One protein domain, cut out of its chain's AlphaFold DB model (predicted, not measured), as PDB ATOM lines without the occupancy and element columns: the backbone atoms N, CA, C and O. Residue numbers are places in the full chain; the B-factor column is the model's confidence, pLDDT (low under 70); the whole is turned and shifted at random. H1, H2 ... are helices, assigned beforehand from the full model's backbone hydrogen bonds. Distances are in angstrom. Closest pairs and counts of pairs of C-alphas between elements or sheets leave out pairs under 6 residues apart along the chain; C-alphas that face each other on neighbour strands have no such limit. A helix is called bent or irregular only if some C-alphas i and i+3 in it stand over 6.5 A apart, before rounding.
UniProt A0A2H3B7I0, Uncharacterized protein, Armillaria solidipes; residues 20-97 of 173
ATOM      1  N   GLN A  20      42.478  23.581  75.799       88.25
ATOM      2  CA  GLN A  20      42.604  22.910  74.512       88.25
ATOM      3  C   GLN A  20      43.281  23.823  73.483       88.25
ATOM      4  O   GLN A  20      44.211  23.387  72.813       88.25
ATOM      5  N   ARG A  21      42.894  25.103  73.420       89.50
ATOM      6  CA  ARG A  21      43.568  26.077  72.551       89.50
ATOM      7  C   ARG A  21      45.040  26.268  72.922       89.50
ATOM      8  O   ARG A  21      45.853  26.443  72.020       89.50
ATOM      9  N   LEU A  22      45.389  26.221  74.214       90.88
ATOM     10  CA  LEU A  22      46.792  26.274  74.640       90.88
ATOM     11  C   LEU A  22      47.578  25.084  74.086       90.88
ATOM     12  O   LEU A  22      48.604  25.291  73.447       90.88
ATOM     13  N   ILE A  23      47.070  23.868  74.299       91.94
ATOM     14  CA  ILE A  23      47.693  22.619  73.840       91.94
ATOM     15  C   ILE A  23      47.898  22.658  72.319       91.94
ATOM     16  O   ILE A  23      49.006  22.434  71.839       91.94
ATOM     17  N   GLN A  24      46.860  23.050  71.578       93.31
ATOM     18  CA  GLN A  24      46.872  23.087  70.115       93.31
ATOM     19  C   GLN A  24      47.776  24.165  69.505       93.31
ATOM     20  O   GLN A  24      48.104  24.091  68.323       93.31
ATOM     21  N   SER A  25      48.173  25.163  70.297       93.56
ATOM     22  CA  SER A  25      48.955  26.320  69.841       93.56
ATOM     23  C   SER A  25      50.357  26.380  70.462       93.56
ATOM     24  O   SER A  25      51.084  27.360  70.265       93.56
ATOM     25  N   TRP A  26      50.743  25.379  71.258       94.44
ATOM     26  CA  TRP A  26      51.968  25.429  72.056       94.44
ATOM     27  C   TRP A  26      53.240  25.184  71.242       94.44
ATOM     28  O   TRP A  26      54.169  25.989  71.322       94.44
ATOM     29  N   ASP A  27      53.283  24.083  70.490       94.31
ATOM     30  CA  ASP A  27      54.484  23.530  69.856       94.31
ATOM     31  C   ASP A  27      54.118  22.924  68.494       94.31
ATOM     32  O   ASP A  27      53.281  22.024  68.439       94.31
ATOM     33  N   ASP A  28      54.731  23.410  67.415       93.69
ATOM     34  CA  ASP A  28      54.479  22.972  66.033       93.69
ATOM     35  C   ASP A  28      55.063  21.604  65.691       93.69
ATOM     36  O   ASP A  28      54.711  21.019  64.668       93.69
ATOM     37  N   SER A  29      55.910  21.066  66.566       91.44
ATOM     38  CA  SER A  29      56.376  19.683  66.487       91.44
ATOM     39  C   SER A  29      55.438  18.678  67.166       91.44
ATOM     40  O   SER A  29      55.654  17.470  67.055       91.44
ATOM     41  N   SER A  30      54.402  19.145  67.873       90.75
ATOM     42  CA  SER A  30      53.473  18.276  68.602       90.75
ATOM     43  C   SER A  30      52.434  17.636  67.680       90.75
ATOM     44  O   SER A  30      51.921  18.281  66.770       90.75
ATOM     45  N   ALA A  31      52.023  16.402  67.987       90.31
ATOM     46  CA  ALA A  31      50.864  15.774  67.345       90.31
ATOM     47  C   ALA A  31      49.554  16.539  67.616       90.31
ATOM     48  O   ALA A  31      48.626  16.480  66.814       90.31
ATOM     49  N   ASP A  32      49.492  17.288  68.722       91.88
ATOM     50  CA  ASP A  32      48.343  18.127  69.063       91.88
ATOM     51  C   ASP A  32      48.323  19.472  68.318       91.88
ATOM     52  O   ASP A  32      47.375  20.239  68.490       91.88
ATOM     53  N   TRP A  33      49.353  19.791  67.520       94.44
ATOM     54  CA  TRP A  33      49.454  21.065  66.808       94.44
ATOM     55  C   TRP A  33      48.290  21.254  65.831       94.44
ATOM     56  O   TRP A  33      48.203  20.620  64.780       94.44
ATOM     57  N   ALA A  34      47.397  22.170  66.185       94.44
ATOM     58  CA  ALA A  34      46.213  22.519  65.415       94.44
ATOM     59  C   ALA A  34      45.826  23.977  65.720       94.44
ATOM     60  O   ALA A  34      44.761  24.227  66.295       94.44
ATOM     61  N   PRO A  35      46.707  24.949  65.406       91.62
ATOM     62  CA  PRO A  35      46.496  26.347  65.757       91.62
ATOM     63  C   PRO A  35      45.211  26.851  65.089       91.62
ATOM     64  O   PRO A  35      44.984  26.584  63.903       91.62
ATOM     65  N   PRO A  36      44.347  27.569  65.821       86.94
ATOM     66  CA  PRO A  36      43.079  28.005  65.268       86.94
ATOM     67  C   PRO A  36      43.289  29.144  64.247       86.94
ATOM     68  O   PRO A  36      44.324  29.813  64.271       86.94
ATOM     69  N   PRO A  37      42.321  29.414  63.351       84.69
ATOM     70  CA  PRO A  37      42.451  30.481  62.350       84.69
ATOM     71  C   PRO A  37      42.669  31.879  62.950       84.69
ATOM     72  O   PRO A  37      43.283  32.731  62.316       84.69
ATOM     73  N   ASP A  38      42.184  32.107  64.174       84.88
ATOM     74  CA  ASP A  38      42.360  33.327  64.970       84.88
ATOM     75  C   ASP A  38      43.637  33.298  65.834       84.88
ATOM     76  O   ASP A  38      43.693  33.941  66.885       84.88
ATOM     77  N   HIS A  39      44.664  32.538  65.431       86.12
ATOM     78  CA  HIS A  39      45.917  32.453  66.181       86.12
ATOM     79  C   HIS A  39      46.575  33.825  66.342       86.12
ATOM     80  O   HIS A  39      46.645  34.629  65.415       86.12
ATOM     81  N   LEU A  40      47.084  34.088  67.543       84.06
ATOM     82  CA  LEU A  40      47.415  35.446  67.985       84.06
ATOM     83  C   LEU A  40      48.622  36.054  67.276       84.06
ATOM     84  O   LEU A  40      48.712  37.272  67.144       84.06
ATOM     85  N   ILE A  41      49.562  35.212  66.852       85.69
ATOM     86  CA  ILE A  41      50.761  35.648  66.145       85.69
ATOM     87  C   ILE A  41      50.882  34.820  64.878       85.69
ATOM     88  O   ILE A  41      51.156  33.619  64.928       85.69
ATOM     89  N   ILE A  42      50.699  35.488  63.745       86.50
ATOM     90  CA  ILE A  42      50.862  34.922  62.413       86.50
ATOM     91  C   ILE A  42      51.905  35.770  61.687       86.50
ATOM     92  O   ILE A  42      51.719  36.973  61.525       86.50
ATOM     93  N   ILE A  43      52.998  35.148  61.248       84.56
ATOM     94  CA  ILE A  43      54.061  35.805  60.476       84.56
ATOM     95  C   ILE A  43      54.116  35.131  59.108       84.56
ATOM     96  O   ILE A  43      54.208  33.907  59.022       84.56
ATOM     97  N   HIS A  44      53.996  35.914  58.034       85.44
ATOM     98  CA  HIS A  44      53.911  35.415  56.651       85.44
ATOM     99  C   HIS A  44      52.885  34.277  56.457       85.44
ATOM    100  O   HIS A  44      53.154  33.279  55.791       85.44
ATOM    101  N   GLY A  45      51.712  34.401  57.086       85.50
ATOM    102  CA  GLY A  45      50.652  33.390  57.012       85.50
ATOM    103  C   GLY A  45      50.916  32.122  57.832       85.50
ATOM    104  O   GLY A  45      50.125  31.186  57.755       85.50
ATOM    105  N   ARG A  46      51.996  32.071  58.626       88.81
ATOM    106  CA  ARG A  46      52.318  30.932  59.490       88.81
ATOM    107  C   ARG A  46      52.058  31.252  60.963       88.81
ATOM    108  O   ARG A  46      52.601  32.241  61.461       88.81
ATOM    109  N   PRO A  47      51.264  30.431  61.667       91.75
ATOM    110  CA  PRO A  47      51.053  30.589  63.099       91.75
ATOM    111  C   PRO A  47      52.347  30.316  63.877       91.75
ATOM    112  O   PRO A  47      53.010  29.309  63.645       91.75
ATOM    113  N   ILE A  48      52.701  31.209  64.805       91.62
ATOM    114  CA  ILE A  48      53.918  31.092  65.617       91.62
ATOM    115  C   ILE A  48      53.609  30.377  66.939       91.62
ATOM    116  O   ILE A  48      52.805  30.901  67.721       91.62
ATOM    117  N   PRO A  49      54.251  29.232  67.237       93.44
ATOM    118  CA  PRO A  49      54.026  28.485  68.474       93.44
ATOM    119  C   PRO A  49      54.277  29.320  69.729       93.44
ATOM    120  O   PRO A  49      55.276  30.043  69.819       93.44
ATOM    121  N   ILE A  50      53.413  29.174  70.737       92.06
ATOM    122  CA  ILE A  50      53.515  29.910  72.011       92.06
ATOM    123  C   ILE A  50      54.839  29.612  72.726       92.06
ATOM    124  O   ILE A  50      55.427  30.498  73.355       92.06
ATOM    125  N   LYS A  51      55.371  28.391  72.590       93.19
ATOM    126  CA  LYS A  51      56.677  27.992  73.133       93.19
ATOM    127  C   LYS A  51      57.817  28.923  72.693       93.19
ATOM    128  O   LYS A  51      58.723  29.174  73.482       93.19
ATOM    129  N   LEU A  52      57.747  29.492  71.484       90.88
ATOM    130  CA  LEU A  52      58.781  30.376  70.924       90.88
ATOM    131  C   LEU A  52      58.631  31.846  71.338       90.88
ATOM    132  O   LEU A  52      59.530  32.656  71.109       90.88
ATOM    133  N   TRP A  53      57.515  32.223  71.964       88.38
ATOM    134  CA  TRP A  53      57.223  33.626  72.263       88.38
ATOM    135  C   TRP A  53      58.229  34.263  73.221       88.38
ATOM    136  O   TRP A  53      58.531  35.449  73.094       88.38
ATOM    137  N   GLY A  54      58.797  33.483  74.145       84.44
ATOM    138  CA  GLY A  54      59.858  33.966  75.026       84.44
ATOM    139  C   GLY A  54      61.068  34.482  74.249       84.44
ATOM    140  O   GLY A  54      61.568  35.563  74.545       84.44
ATOM    141  N   GLU A  55      61.510  33.760  73.222       84.31
ATOM    142  CA  GLU A  55      62.613  34.192  72.360       84.31
ATOM    143  C   GLU A  55      62.193  35.347  71.449       84.31
ATOM    144  O   GLU A  55      62.925  36.328  71.310       84.31
ATOM    145  N   LEU A  56      60.981  35.264  70.898       84.25
ATOM    146  CA  LEU A  56      60.423  36.267  69.998       84.25
ATOM    147  C   LEU A  56      60.380  37.662  70.639       84.25
ATOM    148  O   LEU A  56      60.832  38.636  70.037       84.25
ATOM    149  N   TYR A  57      59.871  37.760  71.870       80.19
ATOM    150  CA  TYR A  57      59.699  39.041  72.556       80.19
ATOM    151  C   TYR A  57      60.942  39.489  73.327       80.19
ATOM    152  O   TYR A  57      61.241  40.683  73.346       80.19
ATOM    153  N   LYS A  58      61.718  38.573  73.924       73.62
ATOM    154  CA  LYS A  58      62.907  38.933  74.721       73.62
ATOM    155  C   LYS A  58      63.970  39.676  73.910       73.62
ATOM    156  O   LYS A  58      64.686  40.506  74.466       73.62
ATOM    157  N   PHE A  59      64.089  39.392  72.614       71.31
ATOM    158  CA  PHE A  59      65.066  40.044  71.735       71.31
ATOM    159  C   PHE A  59      64.478  41.187  70.894       71.31
ATOM    160  O   PHE A  59      65.204  41.807  70.104       71.31
ATOM    161  N   ASN A  60      63.192  41.501  71.074       71.12
ATOM    162  CA  ASN A  60      62.525  42.570  70.348       71.12
ATOM    163  C   ASN A  60      62.456  43.863  71.176       71.12
ATOM    164  O   ASN A  60      61.571  44.050  72.008       71.12
ATOM    165  N   LYS A  61      63.371  44.798  70.887       66.06
ATOM    166  CA  LYS A  61      63.433  46.118  71.543       66.06
ATOM    167  C   LYS A  61      62.186  46.987  71.312       66.06
ATOM    168  O   LYS A  61      61.966  47.913  72.082       66.06
ATOM    169  N   MET A  62      61.379  46.703  70.286       65.81
ATOM    170  CA  MET A  62      60.142  47.446  70.001       65.81
ATOM    171  C   MET A  62      58.953  46.979  70.852       65.81
ATOM    172  O   MET A  62      57.931  47.653  70.904       65.81
ATOM    173  N   ALA A  63      59.092  45.847  71.547       67.00
ATOM    174  CA  ALA A  63      58.060  45.244  72.384       67.00
ATOM    175  C   ALA A  63      58.508  45.139  73.860       67.00
ATOM    176  O   ALA A  63      58.093  44.228  74.577       67.00
ATOM    177  N   ASP A  64      59.350  46.073  74.332       67.56
ATOM    178  CA  ASP A  64      60.027  46.030  75.649       67.56
ATOM    179  C   ASP A  64      59.068  45.982  76.869       67.56
ATOM    180  O   ASP A  64      59.460  45.620  77.984       67.56
ATOM    181  N   GLY A  65      57.781  46.289  76.666       77.50
ATOM    182  CA  GLY A  65      56.712  46.126  77.662       77.50
ATOM    183  C   GLY A  65      55.912  44.821  77.547       77.50
ATOM    184  O   GLY A  65      55.422  44.310  78.555       77.50
ATOM    185  N   GLU A  66      55.817  44.242  76.350       80.25
ATOM    186  CA  GLU A  66      54.975  43.071  76.080       80.25
ATOM    187  C   GLU A  66      55.505  41.829  76.779       80.25
ATOM    188  O   GLU A  66      54.750  41.131  77.454       80.25
ATOM    189  N   TRP A  67      56.821  41.593  76.712       84.56
ATOM    190  CA  TRP A  67      57.408  40.468  77.433       84.56
ATOM    191  C   TRP A  67      57.194  40.597  78.941       84.56
ATOM    192  O   TRP A  67      56.842  39.621  79.591       84.56
ATOM    193  N   LYS A  68      57.354  41.799  79.512       83.44
ATOM    194  CA  LYS A  68      57.140  42.027  80.951       83.44
ATOM    195  C   LYS A  68      55.708  41.680  81.366       83.44
ATOM    196  O   LYS A  68      55.533  41.052  82.408       83.44
ATOM    197  N   ARG A  69      54.718  42.031  80.538       83.81
ATOM    198  CA  ARG A  69      53.302  41.691  80.745       83.81
ATOM    199  C   ARG A  69      53.050  40.188  80.614       83.81
ATOM    200  O   ARG A  69      52.442  39.588  81.492       83.81
ATOM    201  N   LEU A  70      53.542  39.582  79.537       85.56
ATOM    202  CA  LEU A  70      53.213  38.212  79.149       85.56
ATOM    203  C   LEU A  70      54.000  37.144  79.916       85.56
ATOM    204  O   LEU A  70      53.555  36.007  80.035       85.56
ATOM    205  N   LYS A  71      55.174  37.493  80.450       86.88
ATOM    206  CA  LYS A  71      56.117  36.543  81.052       86.88
ATOM    207  C   LYS A  71      55.492  35.681  82.146       86.88
ATOM    208  O   LYS A  71      55.774  34.490  82.188       86.88
ATOM    209  N   SER A  72      54.669  36.261  83.022       87.62
ATOM    210  CA  SER A  72      54.025  35.508  84.109       87.62
ATOM    211  C   SER A  72      53.082  34.433  83.564       87.62
ATOM    212  O   SER A  72      53.165  33.268  83.959       87.62
ATOM    213  N   ASP A  73      52.226  34.809  82.616       88.44
ATOM    214  CA  ASP A  73      51.269  33.889  82.005       88.44
ATOM    215  C   ASP A  73      51.980  32.828  81.169       88.44
ATOM    216  O   ASP A  73      51.722  31.639  81.346       88.44
ATOM    217  N   TRP A  74      52.963  33.237  80.364       90.38
ATOM    218  CA  TRP A  74      53.798  32.321  79.596       90.38
ATOM    219  C   TRP A  74      54.513  31.310  80.494       90.38
ATOM    220  O   TRP A  74      54.512  30.121  80.190       90.38
ATOM    221  N   SER A  75      55.080  31.734  81.630       90.06
ATOM    222  CA  SER A  75      55.711  30.812  82.582       90.06
ATOM    223  C   SER A  75      54.716  29.810  83.173       90.06
ATOM    224  O   SER A  75      55.059  28.640  83.331       90.06
ATOM    225  N   ASN A  76      53.481  30.232  83.462       91.19
ATOM    226  CA  ASN A  76      52.438  29.316  83.928       91.19
ATOM    227  C   ASN A  76      52.022  28.325  82.831       91.19
ATOM    228  O   ASN A  76      51.887  27.136  83.110       91.19
ATOM    229  N   TRP A  77      51.850  28.788  81.590       92.38
ATOM    230  CA  TRP A  77      51.537  27.921  80.450       92.38
ATOM    231  C   TRP A  77      52.656  26.930  80.166       92.38
ATOM    232  O   TRP A  77      52.386  25.751  79.982       92.38
ATOM    233  N   HIS A  78      53.908  27.382  80.208       92.50
ATOM    234  CA  HIS A  78      55.071  26.524  80.034       92.50
ATOM    235  C   HIS A  78      55.104  25.413  81.082       92.50
ATOM    236  O   HIS A  78      55.284  24.247  80.744       92.50
ATOM    237  N   PHE A  79      54.892  25.759  82.352       91.88
ATOM    238  CA  PHE A  79      54.859  24.780  83.433       91.88
ATOM    239  C   PHE A  79      53.711  23.773  83.276       91.88
ATOM    240  O   PHE A  79      53.917  22.571  83.425       91.88
ATOM    241  N   PHE A  80      52.517  24.246  82.908       92.50
ATOM    242  CA  PHE A  80      51.389  23.375  82.578       92.50
ATOM    243  C   PHE A  80      51.726  22.426  81.420       92.50
ATOM    244  O   PHE A  80      51.506  21.222  81.531       92.50
ATOM    245  N   MET A  81      52.298  22.948  80.332       93.44
ATOM    246  CA  MET A  81      52.623  22.155  79.148       93.44
ATOM    247  C   MET A  81      53.724  21.133  79.419       93.44
ATOM    248  O   MET A  81      53.642  20.027  78.901       93.44
ATOM    249  N   GLN A  82      54.691  21.433  80.289       92.25
ATOM    250  CA  GLN A  82      55.664  20.437  80.749       92.25
ATOM    251  C   GLN A  82      54.988  19.270  81.475       92.25
ATOM    252  O   GLN A  82      55.314  18.118  81.208       92.25
ATOM    253  N   ALA A  83      54.026  19.547  82.361       91.25
ATOM    254  CA  ALA A  83      53.276  18.496  83.047       91.25
ATOM    255  C   ALA A  83      52.380  17.692  82.088       91.25
ATOM    256  O   ALA A  83      52.253  16.474  82.225       91.25
ATOM    257  N   TYR A  84      51.782  18.365  81.101       91.38
ATOM    258  CA  TYR A  84      50.998  17.728  80.046       91.38
ATOM    259  C   TYR A  84      51.855  16.779  79.203       91.38
ATOM    260  O   TYR A  84      51.534  15.602  79.089       91.38
ATOM    261  N   GLN A  85      52.991  17.261  78.698       90.88
ATOM    262  CA  GLN A  85      53.918  16.489  77.865       90.88
ATOM    263  C   GLN A  85      54.627  15.360  78.628       90.88
ATOM    264  O   GLN A  85      55.047  14.383  78.017       90.88
ATOM    265  N   ALA A  86      54.765  15.472  79.951       88.94
ATOM    266  CA  ALA A  86      55.302  14.405  80.796       88.94
ATOM    267  C   ALA A  86      54.289  13.280  81.077       88.94
ATOM    268  O   ALA A  86      54.664  12.238  81.613       88.94
ATOM    269  N   SER A  87      53.008  13.481  80.757       86.88
ATOM    270  CA  SER A  87      51.986  12.450  80.929       86.88
ATOM    271  C   SER A  87      52.035  11.449  79.781       86.88
ATOM    272  O   SER A  87      52.200  11.832  78.627       86.88
ATOM    273  N   SER A  88      51.839  10.163  80.082       79.56
ATOM    274  CA  SER A  88      51.926   9.096  79.077       79.56
ATOM    275  C   SER A  88      50.911   9.247  77.942       79.56
ATOM    276  O   SER A  88      51.203   8.867  76.813       79.56
ATOM    277  N   THR A  89      49.722   9.785  78.242       84.94
ATOM    278  CA  THR A  89      48.683  10.103  77.255       84.94
ATOM    279  C   THR A  89      47.891  11.356  77.660       84.94
ATOM    280  O   THR A  89      47.825  11.686  78.856       84.94
ATOM    281  N   PRO A  90      47.228  12.038  76.705       83.94
ATOM    282  CA  PRO A  90      46.282  13.114  77.004       83.94
ATOM    283  C   PRO A  90      45.173  12.689  77.974       83.94
ATOM    284  O   PRO A  90      44.778  13.464  78.844       83.94
ATOM    285  N   GLU A  91      44.682  11.455  77.867       84.44
ATOM    286  CA  GLU A  91      43.636  10.893  78.727       84.44
ATOM    287  C   GLU A  91      44.136  10.710  80.158       84.44
ATOM    288  O   GLU A  91      43.408  11.024  81.097       84.44
ATOM    289  N   ALA A  92      45.385  10.269  80.334       84.88
ATOM    290  CA  ALA A  92      46.003  10.151  81.649       84.88
ATOM    291  C   ALA A  92      46.141  11.524  82.318       84.88
ATOM    292  O   ALA A  92      45.824  11.677  83.499       84.88
ATOM    293  N   PHE A  93      46.542  12.550  81.559       87.12
ATOM    294  CA  PHE A  93      46.549  13.919  82.070       87.12
ATOM    295  C   PHE A  93      45.135  14.371  82.452       87.12
ATOM    296  O   PHE A  93      44.920  14.860  83.559       87.12
ATOM    297  N   ARG A  94      44.148  14.163  81.574       82.25
ATOM    298  CA  ARG A  94      42.749  14.533  81.831       82.25
ATOM    299  C   ARG A  94      42.198  13.858  83.084       82.25
ATOM    300  O   ARG A  94      41.613  14.547  83.909       82.25
ATOM    301  N   ALA A  95      42.434  12.560  83.264       84.31
ATOM    302  CA  ALA A  95      41.985  11.810  84.435       84.31
ATOM    303  C   ALA A  95      42.543  12.388  85.746       84.31
ATOM    304  O   ALA A  95      41.825  12.478  86.738       84.31
ATOM    305  N   ASN A  96      43.796  12.853  85.736       83.81
ATOM    306  CA  ASN A  96      44.430  13.482  86.897       83.81
ATOM    307  C   ASN A  96      43.866  14.872  87.241       83.81
ATOM    308  O   ASN A  96      44.097  15.363  88.347       83.81
ATOM    309  N   PHE A  97      43.165  15.519  86.306       84.38
ATOM    310  CA  PHE A  97      42.691  16.900  86.426       84.38
ATOM    311  C   PHE A  97      41.204  17.056  86.096       84.38
ATOM    312  O   PHE A  97      40.768  18.121  85.648       84.38
TER     313      PHE A  97
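What this domain is: This is residues 20 to 97 of the 173 residues of an uncharacterized protein of Armillaria solidipes (UniProt A0A2H3B7I0). One long, kinked helix, H3, runs along most of the length of the domain; H2 folds back beside its first half as a helical hairpin, and the short H1 lies crosswise over residues 77 to 81 of H3. A long loop, residues 27 to 49, arches over the side of H1 and H2 away from H3, while the short H4 stands crosswise near the last end of H3. The printed part has 78 residues with four named helices, in the order H1, H2, H3, H4, and no named strand; its class is all helix. It is only just compact, close to loose, with a radius of gyration of the C-alphas of 13.6 A, and its elongated outline spans 42 by 27 by 18 A.

Where its parts are: H3, residues 66 to 85, measures 26.7 A from first to last C-alpha, from C-alpha 66 at (54.975, 43.071, 76.080) to C-alpha 85 at (53.918, 16.489, 77.865). It has a kink of 40 degrees near residue 73 and is irregular, with C-alphas 69 and 72 7.1 A apart. H2, residues 50 to 58, measures 13.3 A and is irregular too, with C-alphas 51 and 54 7.0 A apart. H1, residues 20 to 26, measures 10.0 A and begins with C-alpha 20 at (42.604, 22.910, 74.512). H4, residues 90 to 96, measures 10.1 A and ends with C-alpha 96 at (44.430, 13.482, 86.897).

How they stand to each other: H3 and H2 touch as a helical hairpin, at a shallow tilt of 30 degrees, opposite ways; their closest C-alphas, of Trp 67 and Tyr 57, are 5.6 A apart. H3 and H1 only just touch, with 3 pairs of C-alphas within 8 A, and H3 does so with residues 77 to 81 alone. The closest C-alphas there, of Met 81 and Ile 23, are 7.3 A apart, and the lines are about perpendicular at 73 degrees. H1 and H2 only just touch, also with 3 pairs, at a steep tilt of 50 degrees, the same way; C-alphas 26 and 50 are their closest, at 4.7 A. The helix packing is only just mostly crossed, with 1 of these 3 pairs at a shallow tilt. H4 is close to H3 but not clearly touching, about perpendicular at 88 degrees, with the C-alphas of Phe 93 and Tyr 84 closest at 6.2 A. H4 is apart from H1 and H2. In H1 and H4 every O i to N i+4 pair is within hydrogen-bond range; in H2 3 of 5 are, and in H3 14 of 16.

The domain as a whole: The two C-alphas farthest apart, of Met 62 and Ala 95, are 42.5 A apart. The printed part has no cut. The link from H1 to H2 is long, with 23 residues, and within it residues 42 to 43 make a short antiparallel pairing with residues 46 to 47. The link from H2 to H3 is short, and that from H3 to H4 is tight. The mean pLDDT of the printed part is 86.5, and residues 61 to 64 are under 70.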